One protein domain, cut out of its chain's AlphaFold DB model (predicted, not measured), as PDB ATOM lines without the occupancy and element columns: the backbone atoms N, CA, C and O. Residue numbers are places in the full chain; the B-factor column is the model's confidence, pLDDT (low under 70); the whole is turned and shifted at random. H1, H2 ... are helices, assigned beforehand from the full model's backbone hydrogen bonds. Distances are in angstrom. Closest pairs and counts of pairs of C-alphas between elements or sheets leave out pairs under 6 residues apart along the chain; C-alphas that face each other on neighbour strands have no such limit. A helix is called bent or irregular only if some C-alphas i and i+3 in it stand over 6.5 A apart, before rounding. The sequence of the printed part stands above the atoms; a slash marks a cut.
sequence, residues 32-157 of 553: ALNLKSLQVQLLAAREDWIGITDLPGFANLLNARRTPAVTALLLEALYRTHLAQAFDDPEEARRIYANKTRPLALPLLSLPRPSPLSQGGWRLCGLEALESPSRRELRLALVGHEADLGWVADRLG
ATOM      1  N   ALA A  32      52.150 -31.839 -41.298       82.25
ATOM      2  CA  ALA A  32      50.976 -31.433 -40.534       82.25
ATOM      3  C   ALA A  32      51.126 -31.648 -39.017       82.25
ATOM      4  O   ALA A  32      50.519 -30.906 -38.242       82.25
ATOM      5  N   LEU A  33      51.913 -32.638 -38.589       83.94
ATOM      6  CA  LEU A  33      52.084 -32.990 -37.184       83.94
ATOM      7  C   LEU A  33      53.043 -32.019 -36.495       83.94
ATOM      8  O   LEU A  33      52.691 -31.436 -35.471       83.94
ATOM      9  N   ASN A  34      54.188 -31.742 -37.112       84.00
ATOM     10  CA  ASN A  34      55.133 -30.735 -36.643       84.00
ATOM     11  C   ASN A  34      54.503 -29.341 -36.597       84.00
ATOM     12  O   ASN A  34      54.689 -28.598 -35.632       84.00
ATOM     13  N   LEU A  35      53.669 -28.995 -37.582       87.75
ATOM     14  CA  LEU A  35      52.916 -27.746 -37.544       87.75
ATOM     15  C   LEU A  35      51.972 -27.677 -36.331       87.75
ATOM     16  O   LEU A  35      51.869 -26.624 -35.703       87.75
ATOM     17  N   LYS A  36      51.299 -28.781 -35.984       90.31
ATOM     18  CA  LYS A  36      50.425 -28.859 -34.801       90.31
ATOM     19  C   LYS A  36      51.219 -28.733 -33.505       90.31
ATOM     20  O   LYS A  36      50.800 -27.976 -32.634       90.31
ATOM     21  N   SER A  37      52.379 -29.379 -33.403       89.38
ATOM     22  CA  SER A  37      53.292 -29.227 -32.264       89.38
ATOM     23  C   SER A  37      53.693 -27.763 -32.049       89.38
ATOM     24  O   SER A  37      53.575 -27.249 -30.939       89.38
ATOM     25  N   LEU A  38      54.057 -27.041 -33.114       91.31
ATOM     26  CA  LEU A  38      54.388 -25.614 -33.019       91.31
ATOM     27  C   LEU A  38      53.173 -24.739 -32.661       91.31
ATOM     28  O   LEU A  38      53.319 -23.750 -31.945       91.31
ATOM     29  N   GLN A  39      51.965 -25.094 -33.120       93.38
ATOM     30  CA  GLN A  39      50.732 -24.419 -32.688       93.38
ATOM     31  C   GLN A  39      50.490 -24.593 -31.186       93.38
ATOM     32  O   GLN A  39      50.155 -23.618 -30.517       93.38
ATOM     33  N   VAL A  40      50.698 -25.802 -30.654       94.19
ATOM     34  CA  VAL A  40      50.612 -26.066 -29.211       94.19
ATOM     35  C   VAL A  40      51.640 -25.231 -28.454       94.19
ATOM     36  O   VAL A  40      51.266 -24.570 -27.492       94.19
ATOM     37  N   GLN A  41      52.896 -25.179 -28.911       91.81
ATOM     38  CA  GLN A  41      53.932 -24.347 -28.284       91.81
ATOM     39  C   GLN A  41      53.564 -22.857 -28.289       91.81
ATOM     40  O   GLN A  41      53.731 -22.178 -27.279       91.81
ATOM     41  N   LEU A  42      53.020 -22.339 -29.396       91.31
ATOM     42  CA  LEU A  42      52.579 -20.945 -29.490       91.31
ATOM     43  C   LEU A  42      51.438 -20.633 -28.513       91.31
ATOM     44  O   LEU A  42      51.472 -19.602 -27.843       91.31
ATOM     45  N   LEU A  43      50.425 -21.496 -28.451       90.56
ATOM     46  CA  LEU A  43      49.283 -21.319 -27.553       90.56
ATOM     47  C   LEU A  43      49.700 -21.482 -26.090       90.56
ATOM     48  O   LEU A  43      49.294 -20.683 -25.254       90.56
ATOM     49  N   ALA A  44      50.589 -22.427 -25.788       88.94
ATOM     50  CA  ALA A  44      51.149 -22.607 -24.453       88.94
ATOM     51  C   ALA A  44      52.018 -21.422 -24.016       88.94
ATOM     52  O   ALA A  44      51.899 -20.971 -22.883       88.94
ATOM     53  N   ALA A  45      52.835 -20.856 -24.911       84.75
ATOM     54  CA  ALA A  45      53.591 -19.631 -24.636       84.75
ATOM     55  C   ALA A  45      52.671 -18.429 -24.370       84.75
ATOM     56  O   ALA A  45      53.056 -17.488 -23.681       84.75
ATOM     57  N   ARG A  46      51.451 -18.469 -24.918       81.75
ATOM     58  CA  ARG A  46      50.367 -17.538 -24.611       81.75
ATOM     59  C   ARG A  46      49.572 -17.964 -23.372       81.75
ATOM     60  O   ARG A  46      48.670 -17.223 -23.035       81.75
ATOM     61  N   GLU A  47      49.817 -19.093 -22.720       81.81
ATOM     62  CA  GLU A  47      48.942 -19.647 -21.667       81.81
ATOM     63  C   GLU A  47      47.469 -19.824 -22.121       81.81
ATOM     64  O   GLU A  47      46.536 -19.811 -21.321       81.81
ATOM     65  N   ASP A  48      47.231 -19.991 -23.427       85.06
ATOM     66  CA  ASP A  48      45.907 -20.237 -24.008       85.06
ATOM     67  C   ASP A  48      45.584 -21.740 -24.010       85.06
ATOM     68  O   ASP A  48      45.592 -22.422 -25.038       85.06
ATOM     69  N   TRP A  49      45.338 -22.270 -22.812       89.19
ATOM     70  CA  TRP A  49      45.089 -23.698 -22.583       89.19
ATOM     71  C   TRP A  49      43.800 -24.202 -23.243       89.19
ATOM     72  O   TRP A  49      43.755 -25.333 -23.729       89.19
ATOM     73  N   ILE A  50      42.769 -23.355 -23.302       90.06
ATOM     74  CA  ILE A  50      41.502 -23.667 -23.977       90.06
ATOM     75  C   ILE A  50      41.731 -23.725 -25.488       90.06
ATOM     76  O   ILE A  50      41.313 -24.684 -26.136       90.06
ATOM     77  N   GLY A  51      42.477 -22.762 -26.043       90.06
ATOM     78  CA  GLY A  51      42.858 -22.765 -27.450       90.06
ATOM     79  C   GLY A  51      43.594 -24.039 -27.866       90.06
ATOM     80  O   GLY A  51      43.386 -24.514 -28.981       90.06
ATOM     81  N   ILE A  52      44.402 -24.639 -26.977       94.19
ATOM     82  CA  ILE A  52      45.060 -25.934 -27.226       94.19
ATOM     83  C   ILE A  52      44.029 -27.061 -27.349       94.19
ATOM     84  O   ILE A  52      44.095 -27.835 -28.305       94.19
ATOM     85  N   THR A  53      43.081 -27.164 -26.411       94.25
ATOM     86  CA  THR A  53      42.055 -28.224 -26.431       94.25
ATOM     87  C   THR A  53      41.056 -28.069 -27.579       94.25
ATOM     88  O   THR A  53      40.534 -29.070 -28.069       94.25
ATOM     89  N   ASP A  54      40.844 -26.839 -28.051       93.88
ATOM     90  CA  ASP A  54      39.943 -26.514 -29.162       93.88
ATOM     91  C   ASP A  54      40.622 -26.625 -30.542       93.88
ATOM     92  O   ASP A  54      39.989 -26.389 -31.578       93.88
ATOM     93  N   LEU A  55      41.905 -27.008 -30.598       93.38
ATOM     94  CA  LEU A  55      42.617 -27.173 -31.863       93.38
ATOM     95  C   LEU A  55      41.903 -28.188 -32.777       93.38
ATOM     96  O   LEU A  55      41.638 -29.326 -32.377       93.38
ATOM     97  N   PRO A  56      41.698 -27.860 -34.068       89.94
ATOM     98  CA  PRO A  56      41.185 -28.829 -35.026       89.94
ATOM     99  C   PRO A  56      42.101 -30.056 -35.093       89.94
ATOM    100  O   PRO A  56      43.306 -29.916 -35.331       89.94
ATOM    101  N   GLY A  57      41.533 -31.247 -34.890       88.19
ATOM    102  CA  GLY A  57      42.285 -32.505 -34.855       88.19
ATOM    103  C   GLY A  57      42.991 -32.802 -33.528       88.19
ATOM    104  O   GLY A  57      43.848 -33.681 -33.511       88.19
ATOM    105  N   PHE A  58      42.639 -32.123 -32.428       92.94
ATOM    106  CA  PHE A  58      43.212 -32.358 -31.095       92.94
ATOM    107  C   PHE A  58      43.246 -33.848 -30.712       92.94
ATOM    108  O   PHE A  58      44.295 -34.359 -30.335       92.94
ATOM    109  N   ALA A  59      42.154 -34.591 -30.927       89.56
ATOM    110  CA  ALA A  59      42.101 -36.029 -30.638       89.56
ATOM    111  C   ALA A  59      43.143 -36.863 -31.413       89.56
ATOM    112  O   ALA A  59      43.677 -37.837 -30.883       89.56
ATOM    113  N   ASN A  60      43.474 -36.472 -32.648       89.00
ATOM    114  CA  ASN A  60      44.515 -37.142 -33.429       89.00
ATOM    115  C   ASN A  60      45.903 -36.834 -32.858       89.00
ATOM    116  O   ASN A  60      46.745 -37.725 -32.784       89.00
ATOM    117  N   LEU A  61      46.126 -35.596 -32.404       90.00
ATOM    118  CA  LEU A  61      47.387 -35.176 -31.793       90.00
ATOM    119  C   LEU A  61      47.692 -35.953 -30.501       90.00
ATOM    120  O   LEU A  61      48.841 -36.321 -30.272       90.00
ATOM    121  N   LEU A  62      46.666 -36.279 -29.705       91.19
ATOM    122  CA  LEU A  62      46.808 -37.103 -28.493       91.19
ATOM    123  C   LEU A  62      47.351 -38.515 -28.781       91.19
ATOM    124  O   LEU A  62      47.965 -39.130 -27.912       91.19
ATOM    125  N   ASN A  63      47.154 -39.025 -29.998       88.19
ATOM    126  CA  ASN A  63      47.559 -40.374 -30.406       88.19
ATOM    127  C   ASN A  63      48.783 -40.387 -31.340       88.19
ATOM    128  O   ASN A  63      49.260 -41.456 -31.709       88.19
ATOM    129  N   ALA A  64      49.291 -39.218 -31.734       87.94
ATOM    130  CA  ALA A  64      50.417 -39.100 -32.653       87.94
ATOM    131  C   ALA A  64      51.776 -39.170 -31.932       87.94
ATOM    132  O   ALA A  64      51.873 -38.853 -30.740       87.94
ATOM    133  N   ARG A  65      52.832 -39.528 -32.685       85.50
ATOM    134  CA  ARG A  65      54.234 -39.389 -32.250       85.50
ATOM    135  C   ARG A  65      54.523 -37.916 -31.960       85.50
ATOM    136  O   ARG A  65      54.131 -37.046 -32.729       85.50
ATOM    137  N   ARG A  66      55.168 -37.628 -30.836       88.94
ATOM    138  CA  ARG A  66      55.367 -36.257 -30.344       88.94
ATOM    139  C   ARG A  66      56.557 -36.191 -29.403       88.94
ATOM    140  O   ARG A  66      56.997 -37.220 -28.881       88.94
ATOM    141  N   THR A  67      57.021 -34.977 -29.149       89.06
ATOM    142  CA  THR A  67      58.075 -34.736 -28.171       89.06
ATOM    143  C   THR A  67      57.544 -34.826 -26.730       89.06
ATOM    144  O   THR A  67      56.336 -34.650 -26.479       89.06
ATOM    145  N   PRO A  68      58.423 -35.080 -25.744       88.75
ATOM    146  CA  PRO A  68      58.072 -35.021 -24.325       88.75
ATOM    147  C   PRO A  68      57.473 -33.670 -23.909       88.75
ATOM    148  O   PRO A  68      56.487 -33.642 -23.171       88.75
ATOM    149  N   ALA A  69      58.000 -32.553 -24.424       89.25
ATOM    150  CA  ALA A  69      57.498 -31.223 -24.091       89.25
ATOM    151  C   ALA A  69      56.083 -30.981 -24.629       89.25
ATOM    152  O   ALA A  69      55.227 -30.502 -23.887       89.25
ATOM    153  N   VAL A  70      55.779 -31.378 -25.871       91.88
ATOM    154  CA  VAL A  70      54.405 -31.290 -26.398       91.88
ATOM    155  C   VAL A  70      53.453 -32.149 -25.564       91.88
ATOM    156  O   VAL A  70      52.352 -31.705 -25.249       91.88
ATOM    157  N   THR A  71      53.878 -33.341 -25.135       92.50
ATOM    158  CA  THR A  71      53.078 -34.187 -24.230       92.50
ATOM    159  C   THR A  71      52.768 -33.475 -22.912       92.50
ATOM    160  O   THR A  71      51.614 -33.467 -22.484       92.50
ATOM    161  N   ALA A  72      53.767 -32.838 -22.297       92.19
ATOM    162  CA  ALA A  72      53.585 -32.074 -21.067       92.19
ATOM    163  C   ALA A  72      52.617 -30.893 -21.253       92.19
ATOM    164  O   ALA A  72      51.714 -30.712 -20.438       92.19
ATOM    165  N   LEU A  73      52.730 -30.147 -22.358       93.38
ATOM    166  CA  LEU A  73      51.824 -29.037 -22.679       93.38
ATOM    167  C   LEU A  73      50.376 -29.494 -22.892       93.38
ATOM    168  O   LEU A  73      49.446 -28.822 -22.451       93.38
ATOM    169  N   LEU A  74      50.167 -30.638 -23.549       95.25
ATOM    170  CA  LEU A  74      48.832 -31.209 -23.752       95.25
ATOM    171  C   LEU A  74      48.209 -31.674 -22.430       95.25
ATOM    172  O   LEU A  74      47.020 -31.447 -22.200       95.25
ATOM    173  N   LEU A  75      49.003 -32.291 -21.551       95.19
ATOM    174  CA  LEU A  75      48.564 -32.664 -20.205       95.19
ATOM    175  C   LEU A  75      48.205 -31.427 -19.369       95.19
ATOM    176  O   LEU A  75      47.141 -31.403 -18.750       95.19
ATOM    177  N   GLU A  76      49.033 -30.380 -19.400       94.75
ATOM    178  CA  GLU A  76      48.733 -29.111 -18.725       94.75
ATOM    179  C   GLU A  76      47.444 -28.485 -19.262       94.75
ATOM    180  O   GLU A  76      46.595 -28.065 -18.476       94.75
ATOM    181  N   ALA A  77      47.241 -28.485 -20.583       95.25
ATOM    182  CA  ALA A  77      46.027 -27.963 -21.201       95.25
ATOM    183  C   ALA A  77      44.772 -28.720 -20.738       95.25
ATOM    184  O   ALA A  77      43.785 -28.102 -20.337       95.25
ATOM    185  N   LEU A  78      44.814 -30.056 -20.720       96.06
ATOM    186  CA  LEU A  78      43.711 -30.881 -20.214       96.06
ATOM    187  C   LEU A  78      43.416 -30.593 -18.738       96.06
ATOM    188  O   LEU A  78      42.251 -30.484 -18.344       96.06
ATOM    189  N   TYR A  79      44.459 -30.446 -17.921       95.88
ATOM    190  CA  TYR A  79      44.318 -30.110 -16.511       95.88
ATOM    191  C   TYR A  79      43.693 -28.719 -16.320       95.88
ATOM    192  O   TYR A  79      42.672 -28.591 -15.639       95.88
ATOM    193  N   ARG A  80      44.253 -27.684 -16.957       93.19
ATOM    194  CA  ARG A  80      43.798 -26.287 -16.853       93.19
ATOM    195  C   ARG A  80      42.365 -26.103 -17.334       93.19
ATOM    196  O   ARG A  80      41.594 -25.412 -16.674       93.19
ATOM    197  N   THR A  81      41.996 -26.751 -18.435       92.38
ATOM    198  CA  THR A  81      40.678 -26.581 -19.058       92.38
ATOM    199  C   THR A  81      39.578 -27.384 -18.363       92.38
ATOM    200  O   THR A  81      38.412 -26.988 -18.406       92.38
ATOM    201  N   HIS A  82      39.886 -28.532 -17.753       93.38
ATOM    202  CA  HIS A  82      38.846 -29.414 -17.204       93.38
ATOM    203  C   HIS A  82      38.859 -29.552 -15.688       93.38
ATOM    204  O   HIS A  82      37.789 -29.728 -15.115       93.38
ATOM    205  N   LEU A  83      40.021 -29.491 -15.037       93.88
ATOM    206  CA  LEU A  83      40.162 -29.883 -13.633       93.88
ATOM    207  C   LEU A  83      40.594 -28.755 -12.707       93.88
ATOM    208  O   LEU A  83      40.188 -28.767 -11.553       93.88
ATOM    209  N   ALA A  84      41.369 -27.777 -13.180       92.38
ATOM    210  CA  ALA A  84      42.011 -26.795 -12.306       92.38
ATOM    211  C   ALA A  84      41.045 -26.048 -11.366       92.38
ATOM    212  O   ALA A  84      41.402 -25.802 -10.222       92.38
ATOM    213  N   GLN A  85      39.824 -25.730 -11.814       90.00
ATOM    214  CA  GLN A  85      38.824 -25.039 -10.983       90.00
ATOM    215  C   GLN A  85      38.200 -25.922  -9.896       90.00
ATOM    216  O   GLN A  85      37.777 -25.410  -8.866       90.00
ATOM    217  N   ALA A  86      38.113 -27.230 -10.135       92.12
ATOM    218  CA  ALA A  86      37.479 -28.189  -9.234       92.12
ATOM    219  C   ALA A  86      38.500 -29.032  -8.458       92.12
ATOM    220  O   ALA A  86      38.109 -29.892  -7.679       92.12
ATOM    221  N   PHE A  87      39.802 -28.821  -8.684       93.44
ATOM    222  CA  PHE A  87      40.851 -29.694  -8.169       93.44
ATOM    223  C   PHE A  87      40.884 -29.744  -6.640       93.44
ATOM    224  O   PHE A  87      41.159 -30.803  -6.087       93.44
ATOM    225  N   ASP A  88      40.572 -28.637  -5.966       92.19
ATOM    226  CA  ASP A  88      40.589 -28.558  -4.502       92.19
ATOM    227  C   ASP A  88      39.413 -29.296  -3.833       92.19
ATOM    228  O   ASP A  88      39.430 -29.479  -2.618       92.19
ATOM    229  N   ASP A  89      38.421 -29.761  -4.607       94.94
ATOM    230  CA  ASP A  89      37.397 -30.714  -4.168       94.94
ATOM    231  C   ASP A  89      37.783 -32.124  -4.650       94.94
ATOM    232  O   ASP A  89      37.617 -32.453  -5.831       94.94
ATOM    233  N   PRO A  90      38.297 -32.996  -3.763       94.06
ATOM    234  CA  PRO A  90      38.848 -34.271  -4.188       94.06
ATOM    235  C   PRO A  90      37.832 -35.246  -4.794       94.06
ATOM    236  O   PRO A  90      38.228 -36.118  -5.567       94.06
ATOM    237  N   GLU A  91      36.548 -35.158  -4.439       94.19
ATOM    238  CA  GLU A  91      35.515 -36.045  -4.994       94.19
ATOM    239  C   GLU A  91      35.067 -35.548  -6.370       94.19
ATOM    240  O   GLU A  91      34.997 -36.323  -7.331       94.19
ATOM    241  N   GLU A  92      34.844 -34.240  -6.499       95.06
ATOM    242  CA  GLU A  92      34.479 -33.627  -7.773       95.06
ATOM    243  C   GLU A  92      35.616 -33.741  -8.798       95.06
ATOM    244  O   GLU A  92      35.377 -34.127  -9.947       95.06
ATOM    245  N   ALA A  93      36.866 -33.509  -8.388       94.69
ATOM    246  CA  ALA A  93      38.042 -33.660  -9.239       94.69
ATOM    247  C   ALA A  93      38.171 -35.084  -9.801       94.69
ATOM    248  O   ALA A  93      38.380 -35.259 -11.005       94.69
ATOM    249  N   ARG A  94      37.993 -36.117  -8.963       94.88
ATOM    250  CA  ARG A  94      38.013 -37.521  -9.415       94.88
ATOM    251  C   ARG A  94      36.869 -37.824 -10.371       94.88
ATOM    252  O   ARG A  94      37.089 -38.464 -11.399       94.88
ATOM    253  N   ARG A  95      35.665 -37.325 -10.082       95.31
ATOM    254  CA  ARG A  95      34.488 -37.504 -10.941       95.31
ATOM    255  C   ARG A  95      34.684 -36.873 -12.319       95.31
ATOM    256  O   ARG A  95      34.358 -37.507 -13.325       95.31
ATOM    257  N   ILE A  96      35.206 -35.647 -12.388       95.56
ATOM    258  CA  ILE A  96      35.513 -34.974 -13.659       95.56
ATOM    259  C   ILE A  96      36.622 -35.724 -14.396       95.56
ATOM    260  O   ILE A  96      36.508 -35.957 -15.603       95.56
ATOM    261  N   TYR A  97      37.671 -36.140 -13.683       96.38
ATOM    262  CA  TYR A  97      38.774 -36.885 -14.274       96.38
ATOM    263  C   TYR A  97      38.277 -38.174 -14.929       96.38
ATOM    264  O   TYR A  97      38.448 -38.333 -16.134       96.38
ATOM    265  N   ALA A  98      37.591 -39.041 -14.181       94.38
ATOM    266  CA  ALA A  98      37.125 -40.334 -14.673       94.38
ATOM    267  C   ALA A  98      36.189 -40.214 -15.889       94.38
ATOM    268  O   ALA A  98      36.321 -40.979 -16.843       94.38
ATOM    269  N   ASN A  99      35.275 -39.237 -15.878       93.44
ATOM    270  CA  ASN A  99      34.225 -39.129 -16.894       93.44
ATOM    271  C   ASN A  99      34.619 -38.307 -18.128       93.44
ATOM    272  O   ASN A  99      34.080 -38.546 -19.207       93.44
ATOM    273  N   LYS A 100      35.504 -37.313 -17.982       93.19
ATOM    274  CA  LYS A 100      35.799 -36.337 -19.044       93.19
ATOM    275  C   LYS A 100      37.267 -36.325 -19.446       93.19
ATOM    276  O   LYS A 100      37.573 -36.405 -20.631       93.19
ATOM    277  N   THR A 101      38.176 -36.215 -18.481       94.56
ATOM    278  CA  THR A 101      39.596 -35.964 -18.775       94.56
ATOM    279  C   THR A 101      40.371 -37.245 -19.076       94.56
ATOM    280  O   THR A 101      41.238 -37.249 -19.946       94.56
ATOM    281  N   ARG A 102      40.049 -38.352 -18.401       94.69
ATOM    282  CA  ARG A 102      40.776 -39.625 -18.485       94.69
ATOM    283  C   ARG A 102      40.851 -40.206 -19.903       94.69
ATOM    284  O   ARG A 102      41.961 -40.551 -20.301       94.69
ATOM    285  N   PRO A 103      39.767 -40.266 -20.707       93.62
ATOM    286  CA  PRO A 103      39.849 -40.788 -22.076       93.62
ATOM    287  C   PRO A 103      40.816 -40.005 -22.974       93.62
ATOM    288  O   PRO A 103      41.418 -40.576 -23.878       93.62
ATOM    289  N   LEU A 104      40.974 -38.703 -22.712       94.44
ATOM    290  CA  LEU A 104      41.874 -37.817 -23.452       94.44
ATOM    291  C   LEU A 104      43.309 -37.868 -22.910       94.44
ATOM    292  O   LEU A 104      44.263 -37.779 -23.675       94.44
ATOM    293  N   ALA A 105      43.472 -38.015 -21.595       92.88
ATOM    294  CA  ALA A 105      44.778 -38.040 -20.949       92.88
ATOM    295  C   ALA A 105      45.489 -39.393 -21.104       92.88
ATOM    296  O   ALA A 105      46.713 -39.423 -21.183       92.88
ATOM    297  N   LEU A 106      44.763 -40.513 -21.168       91.50
ATOM    298  CA  LEU A 106      45.358 -41.854 -21.145       91.50
ATOM    299  C   LEU A 106      46.423 -42.096 -22.240       91.50
ATOM    300  O   LEU A 106      47.483 -42.618 -21.895       91.50
ATOM    301  N   PRO A 107      46.235 -41.665 -23.508       90.50
ATOM    302  CA  PRO A 107      47.273 -41.766 -24.543       90.50
ATOM    303  C   PRO A 107      48.547 -40.954 -24.250       90.50
ATOM    304  O   PRO A 107      49.593 -41.207 -24.849       90.50
ATOM    305  N   LEU A 108      48.464 -39.961 -23.360       89.19
ATOM    306  CA  LEU A 108      49.569 -39.088 -22.952       89.19
ATOM    307  C   LEU A 108      50.320 -39.600 -21.719       89.19
ATOM    308  O   LEU A 108      51.468 -39.225 -21.501       89.19
ATOM    309  N   LEU A 109      49.692 -40.463 -20.921       87.31
ATOM    310  CA  LEU A 109      50.223 -40.976 -19.658       87.31
ATOM    311  C   LEU A 109      51.075 -42.241 -19.858       87.31
ATOM    312  O   LEU A 109      50.966 -43.198 -19.086       87.31
ATOM    313  N   SER A 110      51.945 -42.244 -20.870       79.19
ATOM    314  CA  SER A 110      52.925 -43.311 -21.101       79.19
ATOM    315  C   SER A 110      54.056 -43.297 -20.062       79.19
ATOM    316  O   SER A 110      54.223 -42.333 -19.307       79.19
ATOM    317  N   LEU A 111      54.811 -44.397 -20.006       72.81
ATOM    318  CA  LEU A 111      56.064 -44.511 -19.259       72.81
ATOM    319  C   LEU A 111      57.239 -44.646 -20.249       72.81
ATOM    320  O   LEU A 111      57.054 -45.312 -21.270       72.81
ATOM    321  N   PRO A 112      58.422 -44.071 -19.953       73.56
ATOM    322  CA  PRO A 112      58.716 -43.200 -18.806       73.56
ATOM    323  C   PRO A 112      57.950 -41.865 -18.874       73.56
ATOM    324  O   PRO A 112      57.462 -41.469 -19.934       73.56
ATOM    325  N   ARG A 113      57.774 -41.204 -17.722       78.19
ATOM    326  CA  ARG A 113      57.087 -39.905 -17.660       78.19
ATOM    327  C   ARG A 113      57.936 -38.843 -18.367       78.19
ATOM    328  O   ARG A 113      59.151 -38.854 -18.186       78.19
ATOM    329  N   PRO A 114      57.335 -37.936 -19.158       73.44
ATOM    330  CA  PRO A 114      58.102 -36.891 -19.824       73.44
ATOM    331  C   PRO A 114      58.750 -35.951 -18.790       73.44
ATOM    332  O   PRO A 114      58.104 -35.543 -17.832       73.44
ATOM    333  N   SER A 115      60.028 -35.610 -18.981       64.62
ATOM    334  CA  SER A 115      60.838 -34.885 -17.984       64.62
ATOM    335  C   SER A 115      60.490 -33.392 -17.762       64.62
ATOM    336  O   SER A 115      60.864 -32.856 -16.723       64.62
ATOM    337  N   PRO A 116      59.707 -32.686 -18.612       76.00
ATOM    338  CA  PRO A 116      59.221 -31.348 -18.259       76.00
ATOM    339  C   PRO A 116      57.730 -31.329 -17.887       76.00
ATOM    340  O   PRO A 116      57.003 -30.430 -18.316       76.00
ATOM    341  N   LEU A 117      57.232 -32.320 -17.137       85.94
ATOM    342  CA  LEU A 117      55.853 -32.266 -16.644       85.94
ATOM    343  C   LEU A 117      55.651 -31.054 -15.728       85.94
ATOM    344  O   LEU A 117      56.351 -30.869 -14.735       85.94
ATOM    345  N   SER A 118      54.642 -30.255 -16.058       87.56
ATOM    346  CA  SER A 118      54.101 -29.228 -15.179       87.56
ATOM    347  C   SER A 118      53.318 -29.855 -14.024       87.56
ATOM    348  O   SER A 118      52.941 -31.032 -14.054       87.56
ATOM    349  N   GLN A 119      52.972 -29.030 -13.037       89.69
ATOM    350  CA  GLN A 119      52.126 -29.438 -11.918       89.69
ATOM    351  C   GLN A 119      50.811 -30.104 -12.371       89.69
ATOM    352  O   GLN A 119      50.428 -31.141 -11.829       89.69
ATOM    353  N   GLY A 120      50.118 -29.558 -13.378       90.81
ATOM    354  CA  GLY A 120      48.888 -30.161 -13.894       90.81
ATOM    355  C   GLY A 120      49.118 -31.540 -14.512       90.81
ATOM    356  O   GLY A 120      48.325 -32.459 -14.296       90.81
ATOM    357  N   GLY A 121      50.244 -31.722 -15.203       92.31
ATOM    358  CA  GLY A 121      50.666 -33.017 -15.726       92.31
ATOM    359  C   GLY A 121      50.934 -34.049 -14.629       92.31
ATOM    360  O   GLY A 121      50.429 -35.175 -14.713       92.31
ATOM    361  N   TRP A 122      51.638 -33.665 -13.560       93.00
ATOM    362  CA  TRP A 122      51.847 -34.522 -12.388       93.00
ATOM    363  C   TRP A 122      50.532 -34.893 -11.701       93.00
ATOM    364  O   TRP A 122      50.295 -36.070 -11.424       93.00
ATOM    365  N   ARG A 123      49.621 -33.930 -11.515       94.62
ATOM    366  CA  ARG A 123      48.284 -34.173 -10.942       94.62
ATOM    367  C   ARG A 123      47.480 -35.181 -11.759       94.62
ATOM    368  O   ARG A 123      46.872 -36.078 -11.179       94.62
ATOM    369  N   LEU A 124      47.509 -35.097 -13.092       94.69
ATOM    370  CA  LEU A 124      46.865 -36.090 -13.964       94.69
ATOM    371  C   LEU A 124      47.502 -37.480 -13.845       94.69
ATOM    372  O   LEU A 124      46.779 -38.477 -13.832       94.69
ATOM    373  N   CYS A 125      48.832 -37.561 -13.723       92.56
ATOM    374  CA  CYS A 125      49.524 -38.827 -13.477       92.56
ATOM    375  C   CYS A 125      49.118 -39.441 -12.127       92.56
ATOM    376  O   CYS A 125      48.883 -40.647 -12.048       92.56
ATOM    377  N   GLY A 126      48.999 -38.614 -11.083       92.50
ATOM    378  CA  GLY A 126      48.536 -39.025  -9.759       92.50
ATOM    379  C   GLY A 126      47.088 -39.514  -9.754       92.50
ATOM    380  O   GLY A 126      46.793 -40.553  -9.167       92.50
ATOM    381  N   LEU A 127      46.191 -38.811 -10.451       94.19
ATOM    382  CA  LEU A 127      44.796 -39.228 -10.600       94.19
ATOM    383  C   LEU A 127      44.682 -40.571 -11.337       94.19
ATOM    384  O   LEU A 127      43.934 -41.434 -10.887       94.19
ATOM    385  N   GLU A 128      45.464 -40.808 -12.397       94.69
ATOM    386  CA  GLU A 128      45.480 -42.125 -13.055       94.69
ATOM    387  C   GLU A 128      45.995 -43.225 -12.121       94.69
ATOM    388  O   GLU A 128      45.453 -44.328 -12.121       94.69
ATOM    389  N   ALA A 129      47.010 -42.943 -11.299       91.75
ATOM    390  CA  ALA A 129      47.508 -43.907 -10.320       91.75
ATOM    391  C   ALA A 129      46.451 -44.256  -9.249       91.75
ATOM    392  O   ALA A 129      46.401 -45.399  -8.799       91.75
ATOM    393  N   LEU A 130      45.577 -43.309  -8.880       91.31
ATOM    394  CA  LEU A 130      44.438 -43.554  -7.983       91.31
ATOM    395  C   LEU A 130      43.306 -44.354  -8.645       91.31
ATOM    396  O   LEU A 130      42.652 -45.149  -7.967       91.31
ATOM    397  N   GLU A 131      43.045 -44.133  -9.934       91.69
ATOM    398  CA  GLU A 131      42.002 -44.841 -10.696       91.69
ATOM    399  C   GLU A 131      42.448 -46.241 -11.159       91.69
ATOM    400  O   GLU A 131      41.613 -47.122 -11.365       91.69
ATOM    401  N   SER A 132      43.759 -46.471 -11.279       89.00
ATOM    402  CA  SER A 132      44.368 -47.739 -11.702       89.00
ATOM    403  C   SER A 132      45.329 -48.306 -10.642       89.00
ATOM    404  O   SER A 132      46.521 -48.478 -10.919       89.00
ATOM    405  N   PRO A 133      44.848 -48.668  -9.435       82.06
ATOM    406  CA  PRO A 133      45.702 -49.095  -8.318       82.06
ATOM    407  C   PRO A 133      46.492 -50.387  -8.591       82.06
ATOM    408  O   PRO A 133      47.490 -50.658  -7.927       82.06
ATOM    409  N   SER A 134      46.074 -51.188  -9.577       81.38
ATOM    410  CA  SER A 134      46.790 -52.390 -10.019       81.38
ATOM    411  C   SER A 134      48.093 -52.087 -10.772       81.38
ATOM    412  O   SER A 134      48.970 -52.949 -10.828       81.38
ATOM    413  N   ARG A 135      48.252 -50.878 -11.327       81.81
ATOM    414  CA  ARG A 135      49.425 -50.464 -12.111       81.81
ATOM    415  C   ARG A 135      50.468 -49.798 -11.221       81.81
ATOM    416  O   ARG A 135      50.631 -48.575 -11.214       81.81
ATOM    417  N   ARG A 136      51.168 -50.615 -10.429       80.25
ATOM    418  CA  ARG A 136      52.161 -50.155  -9.440       80.25
ATOM    419  C   ARG A 136      53.262 -49.294 -10.067       80.25
ATOM    420  O   ARG A 136      53.739 -48.369  -9.415       80.25
ATOM    421  N   GLU A 137      53.620 -49.555 -11.321       82.31
ATOM    422  CA  GLU A 137      54.583 -48.784 -12.109       82.31
ATOM    423  C   GLU A 137      54.217 -47.297 -12.225       82.31
ATOM    424  O   GLU A 137      55.101 -46.444 -12.185       82.31
ATOM    425  N   LEU A 138      52.921 -46.965 -12.280       85.19
ATOM    426  CA  LEU A 138      52.471 -45.576 -12.358       85.19
ATOM    427  C   LEU A 138      52.723 -44.834 -11.052       85.19
ATOM    428  O   LEU A 138      53.078 -43.665 -11.097       85.19
ATOM    429  N   ARG A 139      52.558 -45.512  -9.911       84.88
ATOM    430  CA  ARG A 139      52.784 -44.933  -8.582       84.88
ATOM    431  C   ARG A 139      54.274 -44.752  -8.290       84.88
ATOM    432  O   ARG A 139      54.656 -43.763  -7.683       84.88
ATOM    433  N   LEU A 140      55.114 -45.680  -8.751       84.19
ATOM    434  CA  LEU A 140      56.573 -45.569  -8.627       84.19
ATOM    435  C   LEU A 140      57.125 -44.372  -9.401       84.19
ATOM    436  O   LEU A 140      58.014 -43.689  -8.911       84.19
ATOM    437  N   ALA A 141      56.557 -44.087 -10.573       84.62
ATOM    438  CA  ALA A 141      56.953 -42.943 -11.386       84.62
ATOM    439  C   ALA A 141      56.575 -41.573 -10.782       84.62
ATOM    440  O   ALA A 141      56.868 -40.555 -11.399       84.62
ATOM    441  N   LEU A 142      55.895 -41.540  -9.628       87.38
ATOM    442  CA  LEU A 142      55.498 -40.317  -8.914       87.38
ATOM    443  C   LEU A 142      56.368 -40.021  -7.684       87.38
ATOM    444  O   LEU A 142      56.186 -38.980  -7.056       87.38
ATOM    445  N   VAL A 143      57.267 -40.937  -7.312       84.88
ATOM    446  CA  VAL A 143      58.145 -40.773  -6.145       84.88
ATOM    447  C   VAL A 143      59.046 -39.553  -6.350       84.88
ATOM    448  O   VAL A 143      59.680 -39.434  -7.396       84.88
ATOM    449  N   GLY A 144      59.107 -38.664  -5.354       83.81
ATOM    450  CA  GLY A 144      59.880 -37.416  -5.412       83.81
ATOM    451  C   GLY A 144      59.118 -36.211  -5.977       83.81
ATOM    452  O   GLY A 144      59.667 -35.112  -5.998       83.81
ATOM    453  N   HIS A 145      57.863 -36.394  -6.403       87.00
ATOM    454  CA  HIS A 145      56.989 -35.332  -6.919       87.00
ATOM    455  C   HIS A 145      55.769 -35.073  -6.024       87.00
ATOM    456  O   HIS A 145      54.761 -34.528  -6.472       87.00
ATOM    457  N   GLU A 146      55.820 -35.446  -4.743       87.12
ATOM    458  CA  GLU A 146      54.680 -35.369  -3.820       87.12
ATOM    459  C   GLU A 146      54.127 -33.939  -3.691       87.12
ATOM    460  O   GLU A 146      52.911 -33.750  -3.614       87.12
ATOM    461  N   ALA A 147      55.003 -32.930  -3.743       86.50
ATOM    462  CA  ALA A 147      54.624 -31.519  -3.681       86.50
ATOM    463  C   ALA A 147      53.742 -31.074  -4.865       86.50
ATOM    464  O   ALA A 147      52.852 -30.237  -4.698       86.50
ATOM    465  N   ASP A 148      53.938 -31.653  -6.052       89.00
ATOM    466  CA  ASP A 148      53.192 -31.287  -7.261       89.00
ATOM    467  C   ASP A 148      51.784 -31.903  -7.290       89.00
ATOM    468  O   ASP A 148      50.851 -31.345  -7.884       89.00
ATOM    469  N   LEU A 149      51.602 -33.033  -6.604       90.69
ATOM    470  CA  LEU A 149      50.366 -33.819  -6.597       90.69
ATOM    471  C   LEU A 149      49.250 -33.213  -5.733       90.69
ATOM    472  O   LEU A 149      48.078 -33.517  -5.960       90.69
ATOM    473  N   GLY A 150      49.576 -32.368  -4.751       90.81
ATOM    474  CA  GLY A 150      48.598 -31.868  -3.777       90.81
ATOM    475  C   GLY A 150      47.961 -33.005  -2.963       90.81
ATOM    476  O   GLY A 150      48.635 -33.974  -2.621       90.81
ATOM    477  N   TRP A 151      46.646 -32.937  -2.704       93.56
ATOM    478  CA  TRP A 151      45.919 -33.949  -1.906       93.56
ATOM    479  C   TRP A 151      46.007 -35.377  -2.473       93.56
ATOM    480  O   TRP A 151      45.735 -36.353  -1.771       93.56
ATOM    481  N   VAL A 152      46.359 -35.527  -3.754       92.50
ATOM    482  CA  VAL A 152      46.508 -36.835  -4.403       92.50
ATOM    483  C   VAL A 152      47.645 -37.639  -3.764       92.50
ATOM    484  O   VAL A 152      47.503 -38.855  -3.620       92.50
ATOM    485  N   ALA A 153      48.725 -36.979  -3.321       90.44
ATOM    486  CA  ALA A 153      49.837 -37.632  -2.627       90.44
ATOM    487  C   ALA A 153      49.365 -38.337  -1.345       90.44
ATOM    488  O   ALA A 153      49.660 -39.517  -1.141       90.44
ATOM    489  N   ASP A 154      48.542 -37.655  -0.542       89.38
ATOM    490  CA  ASP A 154      48.020 -38.176   0.726       89.38
ATOM    491  C   ASP A 154      47.184 -39.449   0.530       89.38
ATOM    492  O   ASP A 154      47.189 -40.350   1.368       89.38
ATOM    493  N   ARG A 155      46.475 -39.548  -0.603       89.12
ATOM    494  CA  ARG A 155      45.621 -40.701  -0.925       89.12
ATOM    495  C   ARG A 155      46.363 -41.868  -1.575       89.12
ATOM    496  O   ARG A 155      45.898 -42.998  -1.460       89.12
ATOM    497  N   LEU A 156      47.478 -41.622  -2.265       85.50
ATOM    498  CA  LEU A 156      48.287 -42.680  -2.888       85.50
ATOM    499  C   LEU A 156      49.098 -43.480  -1.857       85.50
ATOM    500  O   LEU A 156      49.374 -44.668  -2.074       85.50
ATOM    501  N   GLY A 157      49.472 -42.829  -0.751       76.31
ATOM    502  CA  GLY A 157      50.352 -43.386   0.271       76.31
ATOM    503  C   GLY A 157      51.769 -43.686  -0.246       76.31
ATOM    504  O   GLY A 157      52.047 -43.579  -1.444       76.31
TER     505      GLY A 157
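AT A GLANCE: This is residues 32 to 157 of the 553 residues of an uncharacterized protein of Rubellimicrobium roseum (UniProt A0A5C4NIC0). This is an elongated pile of mostly crossed helices: H4 and H6 lie nearest the middle, H6 starts beside H4 at about a right angle to it, and the kinked H5 packs on both. H1 and H2 pack on H4 towards one end, where H3 meets the last part of H5; H7, H8 and H9 gather round H6 towards the other end. The printed part has 126 residues, with nine named helices, H1 to H9 in order along the chain, and no named strand; its class is all helix. It is compact, with a radius of gyration of the C-alphas of 13.8 A, and spans 42 by 28 by 23 A, only just elongated.

IN THESE COORDINATES: Find C-alpha 32 at (50.976, -31.433, -40.534); from there H1 runs through residue 45, 20.0 A. Next come H2, residues 49 to 53, and H3, residues 58 to 63. H4, residues 68 to 82, starts at C-alpha 68 (58.072, -35.021, -24.325) and runs 21.3 A. H5, residues 90 to 108, measures 22.1 A, with a kink of 73 degrees near residue 102; it is only just irregular, C-alphas 104 and 107 being 6.8 A apart. H6, residues 119 to 131, measures 18.5 A. Then read H7, residues 136 to 140, H8, residues 146 to 149, and H9, residues 151 to 156, ending at C-alpha 156 (48.287, -42.680, -2.888).

HOW THE PARTS SIT: Begin at H6, the hub, which touches five helices. With residues 119 to 124 alone it touches H4, about perpendicular at 77 degrees; the closest C-alphas, of Glu 76 and Gly 120, are 4.9 A apart. It touches H5 at 80 degrees, closest at C-alphas 94 and 127, 7.1 A. H8 touches it at C-alphas 149 and 123, 4.8 A; H9 at 152 and 126, 6.1 A; H7 touches its residues 125 to 129 alone, closest at C-alphas 138 and 129, 5.6 A. H4 and H5 form a helical hairpin, opposite ways at a shallow tilt of 33 degrees, only just short of steep; their closest C-alphas, 71 and 108, are 6.2 A apart. H2 touches H4 at C-alphas 49 and 77, 4.6 A. Residues 70 to 74 of H4 touch H1, closest at C-alphas 70 and 37, 6.3 A. Residues 104 to 108 of H5 touch H3, closest at C-alphas 107 and 63, 6.0 A. H1 and H6 are apart. Every O i to N i+4 pair is within hydrogen-bond range in H1, H2, H4, H6, H7 and H9, against 1 of 2 in H3 and 10 of 15 in H5; H8 is too short for such a pair.

THE WHOLE: The two C-alphas farthest apart, of Ala 32 and Gly 157, are 42.5 A apart. The printed part has no cut and no long link. Mean pLDDT of the printed part is 89.4; look at residue 115 for the one value under 70.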